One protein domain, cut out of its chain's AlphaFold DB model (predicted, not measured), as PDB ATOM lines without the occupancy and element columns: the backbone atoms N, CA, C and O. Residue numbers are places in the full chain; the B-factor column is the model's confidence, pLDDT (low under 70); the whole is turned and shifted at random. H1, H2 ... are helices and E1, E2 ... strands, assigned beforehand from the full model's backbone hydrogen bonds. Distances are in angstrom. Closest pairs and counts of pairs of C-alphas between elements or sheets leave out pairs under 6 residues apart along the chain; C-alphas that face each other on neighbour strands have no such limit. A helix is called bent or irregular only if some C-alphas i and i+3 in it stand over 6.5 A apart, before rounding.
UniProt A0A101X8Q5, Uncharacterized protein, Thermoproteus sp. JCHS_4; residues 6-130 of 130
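This is residues 6 to 130 of the 130 residues of an uncharacterized protein of Thermoproteus sp. JCHS_4 (UniProt A0A101X8Q5). What shape do these atoms make? Four helices, H4, H5, H6 and H7, follow each other end to end as an open arch, and a smaller inner part, the short strand pair E1 and E2 with H1, H2 and H3, sits partly within it and bulges to one side. The arch is loosely filled, with few contacts between its helices and the inner part, and residues 80 to 88 stick out at the corner of H4 and H5. What is it made of? The printed part has 125 residues with seven named helices and three named strands, in the order E1 H1 H2 E2 H3 E3 H4 H5 H6 H7; the two-stranded sheet E1 - E2 is antiparallel, and the class is mostly helix. How large and how dense is it? It is loose, with a radius of gyration of the C-alphas of 17.8 A, and spans 51 by 37 by 24 A.

Where does the first half run? E1, residues 11 to 13, begins at C-alpha 11 (245.817, -99.407, 306.343), and H1, residues 15 to 18, and H2, residues 25 to 41, come after it. E2, residues 46 to 48, H3, residues 49 to 54, and E3, residues 60 to 62, follow. Is H2 straight? It is irregular, with C-alphas 32 and 35 9.5 A apart, and has a kink of 148 degrees near residue 35; its 17 residues cover 11.8 A from first to last C-alpha. Where do the last four helices run? H4, residues 65 to 80, is 22.4 A long and begins at C-alpha 65 (250.113, -91.647, 316.772); H5, residues 85 to 99, is 23.8 A long and irregular, with C-alphas 92 and 95 7.3 A apart. H6, residues 103 to 115, is 18.4 A long, and H7, residues 117 to 128, is 16.3 A long and ends at C-alpha 128 (223.865, -104.562, 309.063).

How are the strands paired? E1 and E2 are antiparallel at 159 degrees, with N 12 and O 47 at 2.8 A and N 47 and O 12 at 2.8 A, within hydrogen-bond range. E3 pairs with no named strand, but residues 6 to 7 pair in parallel with its residues 61 to 62. What comes near the inner helices? The closest C-alphas of E1 and H3 are those of Tyr 11 and Ala 49, 5.7 A apart. H2, with residues 27 to 28 alone, and H5, with residues 96 to 99 alone, only just touch, only at their ends, with 3 pairs of C-alphas within 8 A, the closest Val 28 and Val 99 at 7.0 A; H1 and H7 are near each other, with 7 pairs of C-alphas within 10 A. How do the last four helices meet? H4 and H5 are close but not clearly touching, about perpendicular at 77 degrees, with the C-alphas of Ile 79 and Phe 85 closest at 6.9 A. H5 and H6 meet only through their link; H6 and H7 are close but not clearly touching, the C-alphas of Ala 113 and Val 119 closest at 6.7 A, and only just about perpendicular at 72 degrees. What do the helix backbones show? Every O i to N i+4 pair is within hydrogen-bond range in H3, H4, H6 and H7, and H1 is too short for such a pair; in H2 4 of 13 are, beside 9 of 14 O i to N i+3 pairs, and in H5 5 of 11, beside 8 of 12.

How far does it reach, and is it whole? The two C-alphas farthest apart, those of Pro 83 and Arg 117, are 52.4 A apart, and the printed part has no cut. Are there long links? No link is long; the link from H1 to H2 is short, and the others are tight. Where is confidence low? The mean pLDDT of the printed part is 87.3, and residues 22 to 26, 101 and 130 are under 70.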
ATOM      1  N   ALA A   6     251.655 -91.446 308.007       98.12
ATOM      2  CA  ALA A   6     250.855 -92.564 308.495       98.12
ATOM      3  C   ALA A   6     251.550 -93.258 309.660       98.12
ATOM      4  O   ALA A   6     252.772 -93.342 309.700       98.12
ATOM      5  N   VAL A   7     250.768 -93.785 310.596       98.19
ATOM      6  CA  VAL A   7     251.290 -94.760 311.557       98.19
ATOM      7  C   VAL A   7     251.476 -96.104 310.856       98.19
ATOM      8  O   VAL A   7     250.656 -96.460 310.012       98.19
ATOM      9  N   LYS A   8     252.527 -96.857 311.193       98.00
ATOM     10  CA  LYS A   8     252.833 -98.150 310.547       98.00
ATOM     11  C   LYS A   8     251.687 -99.162 310.643       98.00
ATOM     12  O   LYS A   8     251.470 -99.948 309.734       98.00
ATOM     13  N   SER A   9     250.900 -99.103 311.717       96.75
ATOM     14  CA  SER A   9     249.726 -99.966 311.902       96.75
ATOM     15  C   SER A   9     248.525 -99.602 311.016       96.75
ATOM     16  O   SER A   9     247.532-100.334 311.007       96.75
ATOM     17  N   ALA A  10     248.565 -98.473 310.302       97.19
ATOM     18  CA  ALA A  10     247.459 -98.025 309.470       97.19
ATOM     19  C   ALA A  10     247.312 -98.878 308.205       97.19
ATOM     20  O   ALA A  10     248.265 -99.453 307.681       97.19
ATOM     21  N   TYR A  11     246.095 -98.882 307.670       96.00
ATOM     22  CA  TYR A  11     245.817 -99.407 306.343       96.00
ATOM     23  C   TYR A  11     244.915 -98.461 305.557       96.00
ATOM     24  O   TYR A  11     244.084 -97.745 306.118       96.00
ATOM     25  N   PHE A  12     245.052 -98.503 304.239       92.81
ATOM     26  CA  PHE A  12     244.298 -97.689 303.296       92.81
ATOM     27  C   PHE A  12     243.449 -98.602 302.422       92.81
ATOM     28  O   PHE A  12     243.905 -99.659 302.003       92.81
ATOM     29  N   SER A  13     242.201 -98.225 302.163       90.31
ATOM     30  CA  SER A  13     241.290 -98.999 301.311       90.31
ATOM     31  C   SER A  13     240.313 -98.071 300.595       90.31
ATOM     32  O   SER A  13     240.155 -96.910 300.983       90.31
ATOM     33  N   LEU A  14     239.645 -98.586 299.562       86.19
ATOM     34  CA  LEU A  14     238.593 -97.880 298.829       86.19
ATOM     35  C   LEU A  14     237.254 -98.603 299.020       86.19
ATOM     36  O   LEU A  14     236.784 -99.299 298.120       86.19
ATOM     37  N   PRO A  15     236.605 -98.448 300.189       79.94
ATOM     38  CA  PRO A  15     235.426 -99.238 300.533       79.94
ATOM     39  C   PRO A  15     234.240 -98.991 299.595       79.94
ATOM     40  O   PRO A  15     233.402 -99.872 299.453       79.94
ATOM     41  N   GLY A  16     234.164 -97.835 298.923       80.19
ATOM     42  CA  GLY A  16     233.107 -97.564 297.941       80.19
ATOM     43  C   GLY A  16     233.078 -98.593 296.809       80.19
ATOM     44  O   GLY A  16     232.005 -99.073 296.442       80.19
ATOM     45  N   ILE A  17     234.252 -99.018 296.336       80.88
ATOM     46  CA  ILE A  17     234.382 -99.936 295.197       80.88
ATOM     47  C   ILE A  17     233.775-101.300 295.528       80.88
ATOM     48  O   ILE A  17     233.054-101.872 294.712       80.88
ATOM     49  N   ARG A  18     233.949-101.767 296.770       81.06
ATOM     50  CA  ARG A  18     233.339-103.005 297.277       81.06
ATOM     51  C   ARG A  18     231.817-103.042 297.101       81.06
ATOM     52  O   ARG A  18     231.242-104.116 296.913       81.06
ATOM     53  N   TYR A  19     231.157-101.888 297.146       82.44
ATOM     54  CA  TYR A  19     229.700-101.785 297.035       82.44
ATOM     55  C   TYR A  19     229.227-101.310 295.659       82.44
ATOM     56  O   TYR A  19     228.029-101.114 295.481       82.44
ATOM     57  N   GLY A  20     230.134-101.153 294.689       79.12
ATOM     58  CA  GLY A  20     229.813-100.629 293.360       79.12
ATOM     59  C   GLY A  20     229.651 -99.107 293.315       79.12
ATOM     60  O   GLY A  20     229.083 -98.585 292.361       79.12
ATOM     61  N   LEU A  21     230.138 -98.385 294.330       79.06
ATOM     62  CA  LEU A  21     230.230 -96.927 294.311       79.06
ATOM     63  C   LEU A  21     231.606 -96.496 293.808       79.06
ATOM     64  O   LEU A  21     232.635 -96.831 294.399       79.06
ATOM     65  N   MET A  22     231.623 -95.673 292.760       68.62
ATOM     66  CA  MET A  22     232.827 -94.926 292.423       68.62
ATOM     67  C   MET A  22     233.043 -93.798 293.441       68.62
ATOM     68  O   MET A  22     232.111 -93.117 293.860       68.62
ATOM     69  N   THR A  23     234.290 -93.619 293.871       68.00
ATOM     70  CA  THR A  23     234.723 -92.461 294.677       68.00
ATOM     71  C   THR A  23     235.436 -91.468 293.764       68.00
ATOM     72  O   THR A  23     235.740 -91.821 292.639       68.00
ATOM     73  N   ALA A  24     235.722 -90.235 294.188       67.94
ATOM     74  CA  ALA A  24     236.458 -89.280 293.337       67.94
ATOM     75  C   ALA A  24     237.917 -89.705 293.070       67.94
ATOM     76  O   ALA A  24     238.579 -89.224 292.152       67.94
ATOM     77  N   THR A  25     238.441 -90.620 293.887       69.31
ATOM     78  CA  THR A  25     239.838 -91.051 293.872       69.31
ATOM     79  C   THR A  25     240.282 -91.710 292.555       69.31
ATOM     80  O   THR A  25     241.359 -91.352 292.090       69.31
ATOM     81  N   PRO A  26     239.513 -92.593 291.885       64.31
ATOM     82  CA  PRO A  26     239.867 -93.174 290.590       64.31
ATOM     83  C   PRO A  26     239.915 -92.171 289.429       64.31
ATOM     84  O   PRO A  26     240.546 -92.482 288.429       64.31
ATOM     85  N   VAL A  27     239.323 -90.976 289.549       71.44
ATOM     86  CA  VAL A  27     239.443 -89.924 288.516       71.44
ATOM     87  C   VAL A  27     240.838 -89.296 288.545       71.44
ATOM     88  O   VAL A  27     241.468 -89.078 287.516       71.44
ATOM     89  N   VAL A  28     241.363 -89.041 289.745       76.81
ATOM     90  CA  VAL A  28     242.681 -88.408 289.936       76.81
ATOM     91  C   VAL A  28     243.826 -89.417 290.023       76.81
ATOM     92  O   VAL A  28     244.977 -89.082 289.746       76.81
ATOM     93  N   ALA A  29     243.543 -90.659 290.414       80.94
ATOM     94  CA  ALA A  29     244.566 -91.662 290.675       80.94
ATOM     95  C   ALA A  29     245.386 -92.082 289.452       80.94
ATOM     96  O   ALA A  29     246.583 -92.271 289.632       80.94
ATOM     97  N   PRO A  30     244.849 -92.193 288.224       84.25
ATOM     98  CA  PRO A  30     245.672 -92.465 287.049       84.25
ATOM     99  C   PRO A  30     246.752 -91.404 286.827       84.25
ATOM    100  O   PRO A  30     247.868 -91.741 286.441       84.25
ATOM    101  N   LEU A  31     246.460 -90.137 287.138       80.81
ATOM    102  CA  LEU A  31     247.431 -89.046 287.015       80.81
ATOM    103  C   LEU A  31     248.510 -89.084 288.097       80.81
ATOM    104  O   LEU A  31     249.648 -88.706 287.839       80.81
ATOM    105  N   VAL A  32     248.157 -89.515 289.308       81.12
ATOM    106  CA  VAL A  32     249.066 -89.490 290.468       81.12
ATOM    107  C   VAL A  32     249.830 -90.807 290.635       81.12
ATOM    108  O   VAL A  32     250.988 -90.804 291.037       81.12
ATOM    109  N   LEU A  33     249.197 -91.937 290.322       87.69
ATOM    110  CA  LEU A  33     249.689 -93.295 290.576       87.69
ATOM    111  C   LEU A  33     249.997 -94.078 289.291       87.69
ATOM    112  O   LEU A  33     250.515 -95.195 289.360       87.69
ATOM    113  N   GLY A  34     249.661 -93.540 288.115       88.81
ATOM    114  CA  GLY A  34     249.859 -94.224 286.840       88.81
ATOM    115  C   GLY A  34     249.159 -95.584 286.814       88.81
ATOM    116  O   GLY A  34     248.000 -95.718 287.212       88.81
ATOM    117  N   LEU A  35     249.882 -96.622 286.384       89.94
ATOM    118  CA  LEU A  35     249.353 -97.986 286.259       89.94
ATOM    119  C   LEU A  35     248.898 -98.605 287.589       89.94
ATOM    120  O   LEU A  35     248.007 -99.453 287.572       89.94
ATOM    121  N   ARG A  36     249.443 -98.158 288.734       90.31
ATOM    122  CA  ARG A  36     249.048 -98.663 290.063       90.31
ATOM    123  C   ARG A  36     247.571 -98.397 290.370       90.31
ATOM    124  O   ARG A  36     246.961 -99.172 291.100       90.31
ATOM    125  N   SER A  37     246.977 -97.371 289.751       88.56
ATOM    126  CA  SER A  37     245.546 -97.049 289.880       88.56
ATOM    127  C   SER A  37     244.610 -98.183 289.442       88.56
ATOM    128  O   SER A  37     243.499 -98.274 289.954       88.56
ATOM    129  N   ARG A  38     245.051 -99.094 288.562       88.25
ATOM    130  CA  ARG A  38     244.256-100.262 288.135       88.25
ATOM    131  C   ARG A  38     243.927-101.210 289.281       88.25
ATOM    132  O   ARG A  38     242.894-101.869 289.242       88.25
ATOM    133  N   SER A  39     244.768-101.234 290.312       88.31
ATOM    134  CA  SER A  39     244.548-102.041 291.516       88.31
ATOM    135  C   SER A  39     243.271-101.639 292.248       88.31
ATOM    136  O   SER A  39     242.727-102.428 293.003       88.31
ATOM    137  N   PHE A  40     242.750-100.433 292.005       86.06
ATOM    138  CA  PHE A  40     241.495 -99.998 292.604       86.06
ATOM    139  C   PHE A  40     240.288-100.770 292.073       86.06
ATOM    140  O   PHE A  40     239.258-100.742 292.717       86.06
ATOM    141  N   LEU A  41     240.384-101.490 290.950       82.62
ATOM    142  CA  LEU A  41     239.300-102.372 290.497       82.62
ATOM    143  C   LEU A  41     239.129-103.617 291.383       82.62
ATOM    144  O   LEU A  41     238.113-104.301 291.280       82.62
ATOM    145  N   ASP A  42     240.101-103.909 292.249       87.06
ATOM    146  CA  ASP A  42     239.994-104.973 293.236       87.06
ATOM    147  C   ASP A  42     239.061-104.553 294.389       87.06
ATOM    148  O   ASP A  42     239.283-103.562 295.086       87.06
ATOM    149  N   TRP A  43     238.002-105.329 294.613       82.19
ATOM    150  CA  TRP A  43     237.014-105.082 295.667       82.19
ATOM    151  C   TRP A  43     237.561-105.349 297.085       82.19
ATOM    152  O   TRP A  43     236.958-104.916 298.081       82.19
ATOM    153  N   GLU A  44     238.695-106.048 297.188       87.06
ATOM    154  CA  GLU A  44     239.448-106.269 298.426       87.06
ATOM    155  C   GLU A  44     240.642-105.330 298.576       87.06
ATOM    156  O   GLU A  44     241.370-105.442 299.564       87.06
ATOM    157  N   PHE A  45     240.801-104.369 297.657       89.81
ATOM    158  CA  PHE A  45     241.940-103.466 297.635       89.81
ATOM    159  C   PHE A  45     242.231-102.863 299.015       89.81
ATOM    160  O   PHE A  45     241.422-102.128 299.605       89.81
ATOM    161  N   LYS A  46     243.434-103.156 299.502       92.75
ATOM    162  CA  LYS A  46     243.963-102.682 300.771       92.75
ATOM    163  C   LYS A  46     245.467-102.485 300.633       92.75
ATOM    164  O   LYS A  46     246.136-103.323 300.045       92.75
ATOM    165  N   LEU A  47     245.978-101.406 301.210       95.38
ATOM    166  CA  LEU A  47     247.408-101.160 301.366       95.38
ATOM    167  C   LEU A  47     247.750-101.079 302.848       95.38
ATOM    168  O   LEU A  47     247.029-100.441 303.620       95.38
ATOM    169  N   SER A  48     248.871-101.675 303.225       97.75
ATOM    170  CA  SER A  48     249.619-101.321 304.431       97.75
ATOM    171  C   SER A  48     250.155 -99.887 304.346       97.75
ATOM    172  O   SER A  48     250.158 -99.251 303.284       97.75
ATOM    173  N   ALA A  49     250.615 -99.353 305.476       97.94
ATOM    174  CA  ALA A  49     251.256 -98.047 305.504       97.94
ATOM    175  C   ALA A  49     252.568 -98.044 304.696       97.94
ATOM    176  O   ALA A  49     252.855 -97.078 303.989       97.94
ATOM    177  N   GLU A  50     253.324 -99.140 304.738       98.31
ATOM    178  CA  GLU A  50     254.550 -99.354 303.972       98.31
ATOM    179  C   GLU A  50     254.298 -99.331 302.463       98.31
ATOM    180  O   GLU A  50     254.972 -98.599 301.739       98.31
ATOM    181  N   GLU A  51     253.286-100.055 301.981       97.19
ATOM    182  CA  GLU A  51     252.908-100.018 300.565       97.19
ATOM    183  C   GLU A  51     252.417 -98.623 300.160       97.19
ATOM    184  O   GLU A  51     252.775 -98.117 299.098       97.19
ATOM    185  N   ALA A  52     251.647 -97.946 301.020       95.56
ATOM    186  CA  ALA A  52     251.216 -96.573 300.765       95.56
ATOM    187  C   ALA A  52     252.404 -95.595 300.660       95.56
ATOM    188  O   ALA A  52     252.349 -94.655 299.860       95.56
ATOM    189  N   LEU A  53     253.479 -95.811 301.427       96.06
ATOM    190  CA  LEU A  53     254.725 -95.050 301.313       96.06
ATOM    191  C   LEU A  53     255.415 -95.339 299.973       96.06
ATOM    192  O   LEU A  53     255.786 -94.406 299.265       96.06
ATOM    193  N   GLU A  54     255.539 -96.612 299.593       95.69
ATOM    194  CA  GLU A  54     256.135 -97.028 298.313       95.69
ATOM    195  C   GLU A  54     255.353 -96.487 297.099       95.69
ATOM    196  O   GLU A  54     255.905 -96.173 296.037       95.69
ATOM    197  N   TRP A  55     254.038 -96.344 297.258       93.56
ATOM    198  CA  TRP A  55     253.147 -95.776 296.251       93.56
ATOM    199  C   TRP A  55     253.170 -94.246 296.222       93.56
ATOM    200  O   TRP A  55     252.600 -93.654 295.307       93.56
ATOM    201  N   GLY A  56     253.827 -93.602 297.191       91.38
ATOM    202  CA  GLY A  56     253.884 -92.146 297.322       91.38
ATOM    203  C   GLY A  56     252.580 -91.510 297.815       91.38
ATOM    204  O   GLY A  56     252.429 -90.289 297.741       91.38
ATOM    205  N   LEU A  57     251.638 -92.309 298.326       91.06
ATOM    206  CA  LEU A  57     250.383 -91.833 298.918       91.06
ATOM    207  C   LEU A  57     250.619 -91.152 300.268       91.06
ATOM    208  O   LEU A  57     249.914 -90.206 300.624       91.06
ATOM    209  N   VAL A  58     251.635 -91.616 300.993       95.50
ATOM    210  CA  VAL A  58     252.163 -90.978 302.199       95.50
ATOM    211  C   VAL A  58     253.646 -90.701 302.014       95.50
ATOM    212  O   VAL A  58     254.313 -91.346 301.213       95.50
ATOM    213  N   GLN A  59     254.169 -89.709 302.728       95.94
ATOM    214  CA  GLN A  59     255.563 -89.286 302.593       95.94
ATOM    215  C   GLN A  59     256.438 -89.785 303.743       95.94
ATOM    216  O   GLN A  59     257.660 -89.822 303.599       95.94
ATOM    217  N   ARG A  60     255.838 -90.147 304.884       97.31
ATOM    218  CA  ARG A  60     256.539 -90.696 306.052       97.31
ATOM    219  C   ARG A  60     255.673 -91.668 306.829       97.31
ATOM    220  O   ARG A  60     254.447 -91.550 306.838       97.31
ATOM    221  N   LEU A  61     256.361 -92.551 307.541       98.38
ATOM    222  CA  LEU A  61     255.778 -93.450 308.523       98.38
ATOM    223  C   LEU A  61     256.210 -93.050 309.931       98.38
ATOM    224  O   LEU A  61     257.315 -92.539 310.114       98.38
ATOM    225  N   ALA A  62     255.331 -93.296 310.891       98.31
ATOM    226  CA  ALA A  62     255.557 -93.134 312.319       98.31
ATOM    227  C   ALA A  62     255.273 -94.458 313.036       98.31
ATOM    228  O   ALA A  62     254.388 -95.209 312.617       98.31
ATOM    229  N   ASP A  63     255.976 -94.736 314.128       97.81
ATOM    230  CA  ASP A  63     255.749 -95.938 314.933       97.81
ATOM    231  C   ASP A  63     254.458 -95.840 315.760       97.81
ATOM    232  O   ASP A  63     253.826 -96.853 316.056       97.81
ATOM    233  N   GLY A  64     254.012 -94.624 316.084       97.12
ATOM    234  CA  GLY A  64     252.772 -94.396 316.823       97.12
ATOM    235  C   GLY A  64     252.150 -93.028 316.570       97.12
ATOM    236  O   GLY A  64     252.747 -92.145 315.956       97.12
ATOM    237  N   GLU A  65     250.925 -92.839 317.060       96.88
ATOM    238  CA  GLU A  65     250.113 -91.647 316.772       96.88
ATOM    239  C   GLU A  65     250.767 -90.348 317.247       96.88
ATOM    240  O   GLU A  65     250.767 -89.349 316.525       96.88
ATOM    241  N   ARG A  66     251.366 -90.365 318.445       97.81
ATOM    242  CA  ARG A  66     252.061 -89.201 319.000       97.81
ATOM    243  C   ARG A  66     253.214 -88.759 318.100       97.81
ATOM    244  O   ARG A  66     253.299 -87.586 317.750       97.81
ATOM    245  N   GLU A  67     254.073 -89.696 317.712       98.00
ATOM    246  CA  GLU A  67     255.177 -89.418 316.793       98.00
ATOM    247  C   GLU A  67     254.644 -88.949 315.432       98.00
ATOM    248  O   GLU A  67     255.140 -87.973 314.872       98.00
ATOM    249  N   GLY A  68     253.577 -89.578 314.928       97.25
ATOM    250  CA  GLY A  68     252.915 -89.176 313.688       97.25
ATOM    251  C   GLY A  68     252.461 -87.716 313.711       97.25
ATOM    252  O   GLY A  68     252.705 -86.977 312.755       97.25
ATOM    253  N   MET A  69     251.870 -87.272 314.825       97.19
ATOM    254  CA  MET A  69     251.487 -85.876 315.035       97.19
ATOM    255  C   MET A  69     252.708 -84.947 315.075       97.19
ATOM    256  O   MET A  69     252.720 -83.913 314.403       97.19
ATOM    257  N   GLU A  70     253.753 -85.307 315.824       98.00
ATOM    258  CA  GLU A  70     254.986 -84.516 315.919       98.00
ATOM    259  C   GLU A  70     255.660 -84.350 314.541       98.00
ATOM    260  O   GLU A  70     256.034 -83.233 314.159       98.00
ATOM    261  N   LEU A  71     255.738 -85.427 313.752       97.56
ATOM    262  CA  LEU A  71     256.256 -85.424 312.382       97.56
ATOM    263  C   LEU A  71     255.406 -84.559 311.445       97.56
ATOM    264  O   LEU A  71     255.958 -83.763 310.680       97.56
ATOM    265  N   ALA A  72     254.076 -84.675 311.513       96.31
ATOM    266  CA  ALA A  72     253.164 -83.880 310.696       96.31
ATOM    267  C   ALA A  72     253.281 -82.376 311.010       96.31
ATOM    268  O   ALA A  72     253.413 -81.558 310.097       96.31
ATOM    269  N   LEU A  73     253.320 -82.007 312.294       97.06
ATOM    270  CA  LEU A  73     253.535 -80.625 312.739       97.06
ATOM    271  C   LEU A  73     254.919 -80.099 312.344       97.06
ATOM    272  O   LEU A  73     255.068 -78.938 311.960       97.06
ATOM    273  N   GLY A  74     255.950 -80.942 312.427       96.75
ATOM    274  CA  GLY A  74     257.292 -80.621 311.946       96.75
ATOM    275  C   GLY A  74     257.315 -80.321 310.445       96.75
ATOM    276  O   GLY A  74     257.884 -79.311 310.032       96.75
ATOM    277  N   ALA A  75     256.652 -81.147 309.630       94.81
ATOM    278  CA  ALA A  75     256.533 -80.929 308.191       94.81
ATOM    279  C   ALA A  75     255.763 -79.636 307.875       94.81
ATOM    280  O   ALA A  75     256.222 -78.837 307.060       94.81
ATOM    281  N   ALA A  76     254.642 -79.387 308.559       93.75
ATOM    282  CA  ALA A  76     253.844 -78.177 308.370       93.75
ATOM    283  C   ALA A  76     254.646 -76.896 308.662       93.75
ATOM    284  O   ALA A  76     254.585 -75.952 307.874       93.75
ATOM    285  N   ARG A  77     255.438 -76.881 309.745       95.62
ATOM    286  CA  ARG A  77     256.333 -75.758 310.081       95.62
ATOM    287  C   ARG A  77     257.372 -75.514 308.991       95.62
ATOM    288  O   ARG A  77     257.428 -74.412 308.458       95.62
ATOM    289  N   LYS A  78     258.098 -76.558 308.579       94.06
ATOM    290  CA  LYS A  78     259.105 -76.469 307.505       94.06
ATOM    291  C   LYS A  78     258.516 -75.958 306.191       94.06
ATOM    292  O   LYS A  78     259.125 -75.134 305.523       94.06
ATOM    293  N   ILE A  79     257.322 -76.422 305.817       91.94
ATOM    294  CA  ILE A  79     256.622 -75.937 304.618       91.94
ATOM    295  C   ILE A  79     256.238 -74.459 304.771       91.94
ATOM    296  O   ILE A  79     256.343 -73.702 303.809       91.94
ATOM    297  N   GLY A  80     255.799 -74.041 305.960       92.38
ATOM    298  CA  GLY A  80     255.434 -72.653 306.249       92.38
ATOM    299  C   GLY A  80     256.607 -71.673 306.194       92.38
ATOM    300  O   GLY A  80     256.397 -70.504 305.881       92.38
ATOM    301  N   GLU A  81     257.827 -72.148 306.444       95.62
ATOM    302  CA  GLU A  81     259.068 -71.365 306.343       95.62
ATOM    303  C   GLU A  81     259.518 -71.138 304.893       95.62
ATOM    304  O   GLU A  81     260.333 -70.251 304.636       95.62
ATOM    305  N   VAL A  82     258.983 -71.893 303.925       94.31
ATOM    306  CA  VAL A  82     259.325 -71.714 302.510       94.31
ATOM    307  C   VAL A  82     258.788 -70.362 302.017       94.31
ATOM    308  O   VAL A  82     257.568 -70.134 302.030       94.31
ATOM    309  N   PRO A  83     259.650 -69.459 301.508       95.69
ATOM    310  CA  PRO A  83     259.194 -68.207 300.921       95.69
ATOM    311  C   PRO A  83     258.177 -68.460 299.803       95.69
ATOM    312  O   PRO A  83     258.365 -69.326 298.950       95.69
ATOM    313  N   ASN A  84     257.076 -67.704 299.798       94.19
ATOM    314  CA  ASN A  84     255.995 -67.836 298.814       94.19
ATOM    315  C   ASN A  84     255.327 -69.229 298.735       94.19
ATOM    316  O   ASN A  84     254.686 -69.531 297.723       94.19
ATOM    317  N   PHE A  85     255.379 -70.064 299.788       91.62
ATOM    318  CA  PHE A  85     254.821 -71.430 299.760       91.62
ATOM    319  C   PHE A  85     253.368 -71.505 299.255       91.62
ATOM    320  O   PHE A  85     253.000 -72.437 298.542       91.62
ATOM    321  N   LYS A  86     252.529 -70.504 299.570       90.75
ATOM    322  CA  LYS A  86     251.131 -70.440 299.105       90.75
ATOM    323  C   LYS A  86     251.030 -70.378 297.579       90.75
ATOM    324  O   LYS A  86     250.160 -71.029 297.002       90.75
ATOM    325  N   ALA A  87     251.899 -69.601 296.931       91.31
ATOM    326  CA  ALA A  87     251.926 -69.478 295.477       91.31
ATOM    327  C   ALA A  87     252.446 -70.768 294.833       91.31
ATOM    328  O   ALA A  87     251.823 -71.260 293.893       91.31
ATOM    329  N   ILE A  88     253.512 -71.356 295.386       88.88
ATOM    330  CA  ILE A  88     254.072 -72.640 294.929       88.88
ATOM    331  C   ILE A  88     253.001 -73.738 295.000       88.88
ATOM    332  O   ILE A  88     252.702 -74.384 293.997       88.88
ATOM    333  N   LYS A  89     252.334 -73.874 296.153       86.38
ATOM    334  CA  LYS A  89     251.242 -74.833 296.375       86.38
ATOM    335  C   LYS A  89     250.062 -74.638 295.421       86.38
ATOM    336  O   LYS A  89     249.417 -75.601 295.018       86.38
ATOM    337  N   ARG A  90     249.730 -73.396 295.066       86.56
ATOM    338  CA  ARG A  90     248.656 -73.128 294.096       86.56
ATOM    339  C   ARG A  90     249.018 -73.656 292.707       86.56
ATOM    340  O   ARG A  90     248.161 -74.226 292.041       86.56
ATOM    341  N   HIS A  91     250.268 -73.479 292.286       84.50
ATOM    342  CA  HIS A  91     250.730 -73.924 290.972       84.50
ATOM    343  C   HIS A  91     250.931 -75.442 290.909       84.50
ATOM    344  O   HIS A  91     250.587 -76.042 289.893       84.50
ATOM    345  N   SER A  92     251.375 -76.084 291.996       80.50
ATOM    346  CA  SER A  92     251.529 -77.546 292.039       80.50
ATOM    347  C   SER A  92     250.205 -78.296 291.876       80.50
ATOM    348  O   SER A  92     250.188 -79.407 291.364       80.50
ATOM    349  N   LYS A  93     249.075 -77.675 292.235       77.62
ATOM    350  CA  LYS A  93     247.724 -78.218 292.015       77.62
ATOM    351  C   LYS A  93     247.190 -78.013 290.597       77.62
ATOM    352  O   LYS A  93     246.053 -78.383 290.322       77.62
ATOM    353  N   GLY A  94     247.980 -77.426 289.697       74.25
ATOM    354  CA  GLY A  94     247.573 -77.148 288.320       74.25
ATOM    355  C   GLY A  94     247.076 -78.383 287.568       74.25
ATOM    356  O   GLY A  94     246.113 -78.266 286.820       74.25
ATOM    357  N   PHE A  95     247.648 -79.562 287.832       75.38
ATOM    358  CA  PHE A  95     247.238 -80.812 287.187       75.38
ATOM    359  C   PHE A  95     245.804 -81.241 287.536       75.38
ATOM    360  O   PHE A  95     245.178 -81.922 286.736       75.38
ATOM    361  N   LEU A  96     245.246 -80.822 288.683       74.88
ATOM    362  CA  LEU A  96     243.853 -81.140 289.034       74.88
ATOM    363  C   LEU A  96     242.859 -80.484 288.068       74.88
ATOM    364  O   LEU A  96     241.777 -81.014 287.857       74.88
ATOM    365  N   ARG A  97     243.249 -79.381 287.417       76.88
ATOM    366  CA  ARG A  97     242.440 -78.760 286.358       76.88
ATOM    367  C   ARG A  97     242.365 -79.614 285.090       76.88
ATOM    368  O   ARG A  97     241.479 -79.407 284.273       76.88
ATOM    369  N   LEU A  98     243.263 -80.589 284.920       74.19
ATOM    370  CA  LEU A  98     243.231 -81.500 283.771       74.19
ATOM    371  C   LEU A  98     242.070 -82.497 283.850       74.19
ATOM    372  O   LEU A  98     241.623 -82.966 282.812       74.19
ATOM    373  N   VAL A  99     241.567 -82.789 285.053       74.88
ATOM    374  CA  VAL A  99     240.427 -83.702 285.266       74.88
ATOM    375  C   VAL A  99     239.120 -82.974 285.551       74.88
ATOM    376  O   VAL A  99     238.105 -83.611 285.798       74.88
ATOM    377  N   GLU A 100     239.122 -81.641 285.508       72.62
ATOM    378  CA  GLU A 100     237.935 -80.823 285.778       72.62
ATOM    379  C   GLU A 100     236.820 -81.091 284.755       72.62
ATOM    380  O   GLU A 100     235.649 -81.108 285.111       72.62
ATOM    381  N   LYS A 101     237.183 -81.406 283.504       69.31
ATOM    382  CA  LYS A 101     236.230 -81.788 282.447       69.31
ATOM    383  C   LYS A 101     235.629 -83.182 282.635       69.31
ATOM    384  O   LYS A 101     234.492 -83.401 282.252       69.31
ATOM    385  N   GLU A 102     236.380 -84.094 283.245       74.25
ATOM    386  CA  GLU A 102     235.922 -85.458 283.558       74.25
ATOM    387  C   GLU A 102     235.020 -85.475 284.807       74.25
ATOM    388  O   GLU A 102     234.449 -86.504 285.165       74.25
ATOM    389  N   TRP A 103     234.907 -84.339 285.502       78.88
ATOM    390  CA  TRP A 103     234.225 -84.253 286.785       78.88
ATOM    391  C   TRP A 103     232.703 -84.354 286.655       78.88
ATOM    392  O   TRP A 103     232.078 -85.048 287.451       78.88
ATOM    393  N   GLU A 104     232.104 -83.730 285.636       81.38
ATOM    394  CA  GLU A 104     230.652 -83.806 285.403       81.38
ATOM    395  C   GLU A 104     230.203 -85.236 285.061       81.38
ATOM    396  O   GLU A 104     229.208 -85.734 285.594       81.38
ATOM    397  N   ASP A 105     230.960 -85.925 284.206       81.88
ATOM    398  CA  ASP A 105     230.686 -87.316 283.835       81.88
ATOM    399  C   ASP A 105     230.908 -88.268 285.013       81.88
ATOM    400  O   ASP A 105     230.128 -89.207 285.225       81.88
ATOM    401  N   PHE A 106     231.922 -87.995 285.837       81.00
ATOM    402  CA  PHE A 106     232.123 -88.689 287.100       81.00
ATOM    403  C   PHE A 106     230.930 -88.501 288.049       81.00
ATOM    404  O   PHE A 106     230.392 -89.491 288.549       81.00
ATOM    405  N   GLU A 107     230.480 -87.266 288.280       83.75
ATOM    406  CA  GLU A 107     229.339 -86.971 289.153       83.75
ATOM    407  C   GLU A 107     228.062 -87.663 288.670       83.75
ATOM    408  O   GLU A 107     227.351 -88.279 289.470       83.75
ATOM    409  N   ARG A 108     227.808 -87.642 287.355       86.06
ATOM    410  CA  ARG A 108     226.692 -88.364 286.734       86.06
ATOM    411  C   ARG A 108     226.778 -89.866 286.994       86.06
ATOM    412  O   ARG A 108     225.810 -90.459 287.464       86.06
ATOM    413  N   SER A 109     227.948 -90.462 286.772       84.31
ATOM    414  CA  SER A 109     228.178 -91.896 286.990       84.31
ATOM    415  C   SER A 109     227.991 -92.295 288.458       84.31
ATOM    416  O   SER A 109     227.411 -93.339 288.761       84.31
ATOM    417  N   VAL A 110     228.447 -91.455 289.394       84.06
ATOM    418  CA  VAL A 110     228.225 -91.664 290.832       84.06
ATOM    419  C   VAL A 110     226.744 -91.573 291.177       84.06
ATOM    420  O   VAL A 110     226.251 -92.417 291.925       84.06
ATOM    421  N   ALA A 111     226.024 -90.586 290.639       86.12
ATOM    422  CA  ALA A 111     224.594 -90.427 290.878       86.12
ATOM    423  C   ALA A 111     223.794 -91.634 290.361       86.12
ATOM    424  O   ALA A 111     222.958 -92.177 291.086       86.12
ATOM    425  N   GLU A 112     224.091 -92.106 289.150       88.12
ATOM    426  CA  GLU A 112     223.477 -93.303 288.569       88.12
ATOM    427  C   GLU A 112     223.758 -94.551 289.420       88.12
ATOM    428  O   GLU A 112     222.827 -95.274 289.796       88.12
ATOM    429  N   ALA A 113     225.019 -94.769 289.810       85.88
ATOM    430  CA  ALA A 113     225.406 -95.883 290.671       85.88
ATOM    431  C   ALA A 113     224.712 -95.820 292.042       85.88
ATOM    432  O   ALA A 113     224.198 -96.827 292.526       85.88
ATOM    433  N   ALA A 114     224.627 -94.640 292.659       83.31
ATOM    434  CA  ALA A 114     223.987 -94.452 293.960       83.31
ATOM    435  C   ALA A 114     222.473 -94.726 293.937       83.31
ATOM    436  O   ALA A 114     221.895 -95.106 294.959       83.31
ATOM    437  N   LEU A 115     221.811 -94.555 292.787       88.50
ATOM    438  CA  LEU A 115     220.391 -94.869 292.620       88.50
ATOM    439  C   LEU A 115     220.128 -96.362 292.376       88.50
ATOM    440  O   LEU A 115     218.997 -96.810 292.601       88.50
ATOM    441  N   SER A 116     221.151 -97.135 292.002       91.44
ATOM    442  CA  SER A 116     221.043 -98.576 291.769       91.44
ATOM    443  C   SER A 116     220.557 -99.324 293.013       91.44
ATOM    444  O   SER A 116     221.105 -99.200 294.113       91.44
ATOM    445  N   ARG A 117     219.529-100.165 292.831       89.81
ATOM    446  CA  ARG A 117     219.013-101.045 293.894       89.81
ATOM    447  C   ARG A 117     220.072-102.023 294.389       89.81
ATOM    448  O   ARG A 117     220.099-102.326 295.579       89.81
ATOM    449  N   GLU A 118     220.930-102.508 293.497       89.12
ATOM    450  CA  GLU A 118     222.005-103.429 293.853       89.12
ATOM    451  C   GLU A 118     223.010-102.756 294.791       89.12
ATOM    452  O   GLU A 118     223.295-103.278 295.869       89.12
ATOM    453  N   VAL A 119     223.482-101.565 294.413       87.75
ATOM    454  CA  VAL A 119     224.427-100.769 295.208       87.75
ATOM    455  C   VAL A 119     223.838-100.462 296.584       87.75
ATOM    456  O   VAL A 119     224.470-100.742 297.603       87.75
ATOM    457  N   LYS A 120     222.586 -99.988 296.638       88.06
ATOM    458  CA  LYS A 120     221.873 -99.739 297.903       88.06
ATOM    459  C   LYS A 120     221.805-100.989 298.783       88.06
ATOM    460  O   LYS A 120     222.150-100.927 299.960       88.06
ATOM    461  N   SER A 121     221.445-102.135 298.204       89.06
ATOM    462  CA  SER A 121     221.339-103.404 298.938       89.06
ATOM    463  C   SER A 121     222.685-103.851 299.517       89.06
ATOM    464  O   SER A 121     222.752-104.306 300.659       89.06
ATOM    465  N   ARG A 122     223.781-103.691 298.766       87.00
ATOM    466  CA  ARG A 122     225.138-104.025 299.233       87.00
ATOM    467  C   ARG A 122     225.586-103.133 300.393       87.00
ATOM    468  O   ARG A 122     226.160-103.642 301.357       87.00
ATOM    469  N   ILE A 123     225.295-101.834 300.330       85.69
ATOM    470  CA  ILE A 123     225.586-100.884 301.416       85.69
ATOM    471  C   ILE A 123     224.789-101.254 302.670       85.69
ATOM    472  O   ILE A 123     225.357-101.323 303.759       85.69
ATOM    473  N   GLU A 124     223.494-101.550 302.537       88.06
ATOM    474  CA  GLU A 124     222.665-101.984 303.667       88.06
ATOM    475  C   GLU A 124     223.191-103.264 304.319       88.06
ATOM    476  O   GLU A 124     223.252-103.350 305.545       88.06
ATOM    477  N   LEU A 125     223.594-104.254 303.517       86.75
ATOM    478  CA  LEU A 125     224.188-105.493 304.020       86.75
ATOM    479  C   LEU A 125     225.485-105.230 304.787       86.75
ATOM    480  O   LEU A 125     225.690-105.820 305.846       86.75
ATOM    481  N   PHE A 126     226.341-104.334 304.292       82.94
ATOM    482  CA  PHE A 126     227.552-103.938 305.005       82.94
ATOM    483  C   PHE A 126     227.238-103.271 306.348       82.94
ATOM    484  O   PHE A 126     227.810-103.649 307.365       82.94
ATOM    485  N   LEU A 127     226.294-102.325 306.371       84.38
ATOM    486  CA  LEU A 127     225.910-101.617 307.595       84.38
ATOM    487  C   LEU A 127     225.254-102.537 308.637       84.38
ATOM    488  O   LEU A 127     225.411-102.298 309.833       84.38
ATOM    489  N   LYS A 128     224.532-103.577 308.195       88.12
ATOM    490  CA  LYS A 128     223.865-104.562 309.063       88.12
ATOM    491  C   LYS A 128     224.813-105.619 309.640       88.12
ATOM    492  O   LYS A 128     224.476-106.212 310.655       88.12
ATOM    493  N   ARG A 129     225.979-105.861 309.032       75.19
ATOM    494  CA  ARG A 129     226.983-106.844 309.497       75.19
ATOM    495  C   ARG A 129     227.851-106.331 310.665       75.19
ATOM    496  O   ARG A 129     229.045-106.611 310.697       75.19
ATOM    497  N   ARG A 130     227.265-105.568 311.592       53.19
ATOM    498  CA  ARG A 130     227.934-105.165 312.840       53.19
ATOM    499  C   ARG A 130     227.968-106.304 313.846       53.19
ATOM    500  O   ARG A 130     226.922-106.969 313.990       53.19
TER     501      ARG A 130